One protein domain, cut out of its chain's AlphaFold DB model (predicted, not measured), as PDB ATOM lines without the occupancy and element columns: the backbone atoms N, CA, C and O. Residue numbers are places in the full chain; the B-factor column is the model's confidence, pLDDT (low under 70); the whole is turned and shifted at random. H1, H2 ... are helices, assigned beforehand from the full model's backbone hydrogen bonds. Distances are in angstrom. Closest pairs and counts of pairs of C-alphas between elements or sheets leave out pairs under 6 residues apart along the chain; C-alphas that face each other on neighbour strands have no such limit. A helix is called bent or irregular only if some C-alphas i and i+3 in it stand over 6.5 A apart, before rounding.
ATOM      1  N   VAL A   2       3.502  42.174 -35.969       90.69
ATOM      2  CA  VAL A   2       4.545  41.644 -35.060       90.69
ATOM      3  C   VAL A   2       3.955  41.006 -33.796       90.69
ATOM      4  O   VAL A   2       4.369  39.915 -33.421       90.69
ATOM      5  N   LEU A   3       2.928  41.627 -33.195       89.06
ATOM      6  CA  LEU A   3       2.265  41.100 -31.994       89.06
ATOM      7  C   LEU A   3       1.774  39.654 -32.188       89.06
ATOM      8  O   LEU A   3       1.898  38.838 -31.281       89.06
ATOM      9  N   SER A   4       1.273  39.323 -33.383       86.56
ATOM     10  CA  SER A   4       0.732  38.002 -33.724       86.56
ATOM     11  C   SER A   4       1.758  36.876 -33.614       86.56
ATOM     12  O   SER A   4       1.378  35.746 -33.342       86.56
ATOM     13  N   GLY A   5       3.042  37.181 -33.825       88.38
ATOM     14  CA  GLY A   5       4.143  36.222 -33.705       88.38
ATOM     15  C   GLY A   5       4.910  36.319 -32.384       88.38
ATOM     16  O   GLY A   5       5.900  35.615 -32.207       88.38
ATOM     17  N   SER A   6       4.502  37.207 -31.476       90.31
ATOM     18  CA  SER A   6       5.183  37.416 -30.194       90.31
ATOM     19  C   SER A   6       4.652  36.475 -29.109       90.31
ATOM     20  O   SER A   6       3.471  36.129 -29.088       90.31
ATOM     21  N   GLY A   7       5.521  36.083 -28.175       90.88
ATOM     22  CA  GLY A   7       5.166  35.267 -27.013       90.88
ATOM     23  C   GLY A   7       5.701  35.853 -25.708       90.88
ATOM     24  O   GLY A   7       6.547  36.752 -25.722       90.88
ATOM     25  N   ASN A   8       5.227  35.316 -24.580       93.25
ATOM     26  CA  ASN A   8       5.704  35.624 -23.227       93.25
ATOM     27  C   ASN A   8       5.820  37.140 -22.961       93.25
ATOM     28  O   ASN A   8       4.926  37.914 -23.306       93.25
ATOM     29  N   ASN A   9       6.937  37.559 -22.362       95.44
ATOM     30  CA  ASN A   9       7.198  38.944 -21.993       95.44
ATOM     31  C   ASN A   9       7.153  39.900 -23.193       95.44
ATOM     32  O   ASN A   9       6.654  41.010 -23.068       95.44
ATOM     33  N   THR A  10       7.604  39.465 -24.375       94.81
ATOM     34  CA  THR A  10       7.541  40.288 -25.593       94.81
ATOM     35  C   THR A  10       6.100  40.637 -25.944       94.81
ATOM     36  O   THR A  10       5.806  41.795 -26.231       94.81
ATOM     37  N   LYS A  11       5.182  39.663 -25.874       90.94
ATOM     38  CA  LYS A  11       3.757  39.915 -26.120       90.94
ATOM     39  C   LYS A  11       3.177  40.873 -25.080       90.94
ATOM     40  O   LYS A  11       2.497  41.821 -25.456       90.94
ATOM     41  N   ALA A  12       3.483  40.655 -23.800       90.12
ATOM     42  CA  ALA A  12       2.984  41.488 -22.705       90.12
ATOM     43  C   ALA A  12       3.403  42.962 -22.852       90.12
ATOM     44  O   ALA A  12       2.555  43.855 -22.791       90.12
ATOM     45  N   GLU A  13       4.685  43.221 -23.126       94.25
ATOM     46  CA  GLU A  13       5.191  44.584 -23.314       94.25
ATOM     47  C   GLU A  13       4.582  45.260 -24.549       94.25
ATOM     48  O   GLU A  13       4.219  46.435 -24.498       94.25
ATOM     49  N   MET A  14       4.393  44.520 -25.647       92.06
ATOM     50  CA  MET A  14       3.749  45.053 -26.849       92.06
ATOM     51  C   MET A  14       2.272  45.401 -26.619       92.06
ATOM     52  O   MET A  14       1.844  46.488 -27.011       92.06
ATOM     53  N   THR A  15       1.496  44.519 -25.982       89.25
ATOM     54  CA  THR A  15       0.083  44.771 -25.641       89.25
ATOM     55  C   THR A  15      -0.050  46.023 -24.779       89.25
ATOM     56  O   THR A  15      -0.854  46.906 -25.089       89.25
ATOM     57  N   LYS A  16       0.804  46.150 -23.757       90.94
ATOM     58  CA  LYS A  16       0.841  47.310 -22.863       90.94
ATOM     59  C   LYS A  16       1.216  48.598 -23.597       90.94
ATOM     60  O   LYS A  16       0.543  49.611 -23.428       90.94
ATOM     61  N   ALA A  17       2.264  48.568 -24.421       93.25
ATOM     62  CA  ALA A  17       2.721  49.738 -25.171       93.25
ATOM     63  C   ALA A  17       1.668  50.243 -26.169       93.25
ATOM     64  O   ALA A  17       1.513  51.450 -26.346       93.25
ATOM     65  N   MET A  18       0.918  49.329 -26.788       89.94
ATOM     66  CA  MET A  18      -0.170  49.660 -27.713       89.94
ATOM     67  C   MET A  18      -1.491  49.998 -27.010       89.94
ATOM     68  O   MET A  18      -2.469  50.280 -27.697       89.94
ATOM     69  N   GLN A  19      -1.528  49.979 -25.670       90.19
ATOM     70  CA  GLN A  19      -2.730  50.229 -24.865       90.19
ATOM     71  C   GLN A  19      -3.922  49.363 -25.304       90.19
ATOM     72  O   GLN A  19      -5.070  49.810 -25.304       90.19
ATOM     73  N   LEU A  20      -3.649  48.121 -25.716       85.38
ATOM     74  CA  LEU A  20      -4.699  47.179 -26.076       85.38
ATOM     75  C   LEU A  20      -5.401  46.711 -24.801       85.38
ATOM     76  O   LEU A  20      -4.746  46.380 -23.816       85.38
ATOM     77  N   SER A  21      -6.732  46.698 -24.830       79.56
ATOM     78  CA  SER A  21      -7.534  46.218 -23.705       79.56
ATOM     79  C   SER A  21      -7.324  44.720 -23.497       79.56
ATOM     80  O   SER A  21      -7.382  43.952 -24.459       79.56
ATOM     81  N   ASP A  22      -7.166  44.299 -22.241       73.44
ATOM     82  CA  ASP A  22      -7.023  42.887 -21.858       73.44
ATOM     83  C   ASP A  22      -8.276  42.051 -22.181       73.44
ATOM     84  O   ASP A  22      -8.223  40.824 -22.213       73.44
ATOM     85  N   CYS A  23      -9.413  42.711 -22.429       69.44
ATOM     86  CA  CYS A  23     -10.695  42.072 -22.732       69.44
ATOM     87  C   CYS A  23     -10.881  41.729 -24.218       69.44
ATOM     88  O   CYS A  23     -11.911  41.161 -24.579       69.44
ATOM     89  N   LEU A  24      -9.962  42.146 -25.090       69.69
ATOM     90  CA  LEU A  24     -10.075  41.895 -26.522       69.69
ATOM     91  C   LEU A  24      -9.387  40.580 -26.869       69.69
ATOM     92  O   LEU A  24      -8.177  40.430 -26.696       69.69
ATOM     93  N   GLU A  25     -10.162  39.647 -27.419       76.94
ATOM     94  CA  GLU A  25      -9.607  38.437 -28.010       76.94
ATOM     95  C   GLU A  25      -8.609  38.818 -29.108       76.94
ATOM     96  O   GLU A  25      -8.869  39.672 -29.962       76.94
ATOM     97  N   HIS A  26      -7.439  38.183 -29.082       71.94
ATOM     98  CA  HIS A  26      -6.312  38.539 -29.951       71.94
ATOM     99  C   HIS A  26      -6.688  38.491 -31.441       71.94
ATOM    100  O   HIS A  26      -6.310  39.372 -32.217       71.94
ATOM    101  N   ASP A  27      -7.490  37.501 -31.830       78.75
ATOM    102  CA  ASP A  27      -7.962  37.338 -33.206       78.75
ATOM    103  C   ASP A  27      -8.976  38.415 -33.606       78.75
ATOM    104  O   ASP A  27      -8.994  38.845 -34.762       78.75
ATOM    105  N   GLN A  28      -9.761  38.923 -32.652       83.25
ATOM    106  CA  GLN A  28     -10.706  40.008 -32.896       83.25
ATOM    107  C   GLN A  28      -9.967  41.309 -33.215       83.25
ATOM    108  O   GLN A  28     -10.279  41.959 -34.208       83.25
ATOM    109  N   VAL A  29      -8.921  41.654 -32.454       83.69
ATOM    110  CA  VAL A  29      -8.091  42.841 -32.742       83.69
ATOM    111  C   VAL A  29      -7.507  42.771 -34.153       83.69
ATOM    112  O   VAL A  29      -7.499  43.760 -34.887       83.69
ATOM    113  N   HIS A  30      -7.029  41.594 -34.559       85.12
ATOM    114  CA  HIS A  30      -6.500  41.400 -35.904       85.12
ATOM    115  C   HIS A  30      -7.560  41.524 -36.992       85.12
ATOM    116  O   HIS A  30      -7.273  42.135 -38.024       85.12
ATOM    117  N   HIS A  31      -8.753  40.983 -36.763       87.62
ATOM    118  CA  HIS A  31      -9.868  41.087 -37.693       87.62
ATOM    119  C   HIS A  31     -10.305  42.542 -37.900       87.62
ATOM    120  O   HIS A  31     -10.339  43.005 -39.040       87.62
ATOM    121  N   GLU A  32     -10.538  43.284 -36.816       89.75
ATOM    122  CA  GLU A  32     -10.996  44.680 -36.868       89.75
ATOM    123  C   GLU A  32      -9.966  45.596 -37.543       89.75
ATOM    124  O   GLU A  32     -10.307  46.412 -38.400       89.75
ATOM    125  N   ILE A  33      -8.673  45.428 -37.233       89.75
ATOM    126  CA  ILE A  33      -7.608  46.187 -37.908       89.75
ATOM    127  C   ILE A  33      -7.556  45.831 -39.397       89.75
ATOM    128  O   ILE A  33      -7.386  46.720 -40.230       89.75
ATOM    129  N   ALA A  34      -7.688  44.553 -39.758       90.25
ATOM    130  CA  ALA A  34      -7.696  44.147 -41.161       90.25
ATOM    131  C   ALA A  34      -8.894  44.742 -41.914       90.25
ATOM    132  O   ALA A  34      -8.725  45.221 -43.037       90.25
ATOM    133  N   GLN A  35     -10.074  44.765 -41.292       92.75
ATOM    134  CA  GLN A  35     -11.260  45.402 -41.850       92.75
ATOM    135  C   GLN A  35     -11.042  46.906 -42.046       92.75
ATOM    136  O   GLN A  35     -11.240  47.394 -43.156       92.75
ATOM    137  N   LEU A  36     -10.529  47.611 -41.034       92.19
ATOM    138  CA  LEU A  36     -10.214  49.036 -41.132       92.19
ATOM    139  C   LEU A  36      -9.224  49.331 -42.267       92.19
ATOM    140  O   LEU A  36      -9.447  50.238 -43.061       92.19
ATOM    141  N   LEU A  37      -8.139  48.560 -42.388       92.00
ATOM    142  CA  LEU A  37      -7.156  48.753 -43.463       92.00
ATOM    143  C   LEU A  37      -7.756  48.463 -44.849       92.00
ATOM    144  O   LEU A  37      -7.449  49.165 -45.818       92.00
ATOM    145  N   ASN A  38      -8.632  47.463 -44.954       91.31
ATOM    146  CA  ASN A  38      -9.371  47.182 -46.182       91.31
ATOM    147  C   ASN A  38     -10.305  48.341 -46.539       91.31
ATOM    148  O   ASN A  38     -10.271  48.817 -47.672       91.31
ATOM    149  N   ASP A  39     -11.074  48.854 -45.583       91.69
ATOM    150  CA  ASP A  39     -11.954  50.006 -45.786       91.69
ATOM    151  C   ASP A  39     -11.153  51.242 -46.205       91.69
ATOM    152  O   ASP A  39     -11.438  51.851 -47.240       91.69
ATOM    153  N   CYS A  40     -10.048  51.520 -45.512       90.62
ATOM    154  CA  CYS A  40      -9.124  52.591 -45.858       90.62
ATOM    155  C   CYS A  40      -8.472  52.429 -47.235       90.62
ATOM    156  O   CYS A  40      -8.000  53.425 -47.771       90.62
ATOM    157  N   SER A  41      -8.413  51.241 -47.839       87.69
ATOM    158  CA  SER A  41      -7.784  51.023 -49.155       87.69
ATOM    159  C   SER A  41      -8.780  50.937 -50.316       87.69
ATOM    160  O   SER A  41      -8.366  51.036 -51.472       87.69
ATOM    161  N   LYS A  42     -10.090  50.853 -50.043       90.19
ATOM    162  CA  LYS A  42     -11.138  50.854 -51.081       90.19
ATOM    163  C   LYS A  42     -11.042  52.099 -51.971       90.19
ATOM    164  O   LYS A  42     -10.826  53.185 -51.438       90.19
ATOM    165  N   PRO A  43     -11.193  52.001 -53.301       85.50
ATOM    166  CA  PRO A  43     -11.197  53.180 -54.162       85.50
ATOM    167  C   PRO A  43     -12.260  54.195 -53.718       85.50
ATOM    168  O   PRO A  43     -13.393  53.816 -53.444       85.50
TER     169      PRO A  43
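Overview. This is residues 2 to 43 of the 167 residues of an uncharacterized protein of Schistosoma mattheei (UniProt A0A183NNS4). A single helix, H2, reaches out as an arm from a small, loose head in which the shorter helix H1 sits with the stretches of chain before and after it. The arm makes the length of the model: residues 31 to 43, of which 31 to 41 belong to H2, stick out free. The printed part has 42 residues with two named helices, H1 then H2, and no named strand, and its class is all helix. It is loose, with a radius of gyration of the C-alphas of 12.0 A, and the C-alphas span 40 by 19 by 16 A.

Arrangement. Start with H2, residues 26 to 41, and look back along the chain to H1, residues 8 to 17. The two helices are apart, with no C-alpha of the one within 8 A of the other. A short link of 8 residues, 18 to 25, joins them. In residues 31 to 43, no C-alpha has another within 10 A that is 8 or more residues away along the chain. In the backbones of H1 and H2, every O i to N i+4 pair is within hydrogen-bond range.

Along the chain. Find C-alpha 26 at (-6.312, 38.539, -29.951); from there H2 runs 23.0 A to C-alpha 41 at (-7.784, 51.023, -49.155). Then find C-alpha 8 at (5.704, 35.624, -23.227), where H1 begins; it runs 14.6 A to C-alpha 17. Neither helix is bent.

Size, cuts and confidence. Look at the C-alphas of Asn 9 and Pro 43, the two farthest apart, at 39.7 A. The printed part runs from residue 2 to residue 43 and has no cut. The mean pLDDT of the printed part is 87.4, and residues 23 to 24, in the link, are under 70.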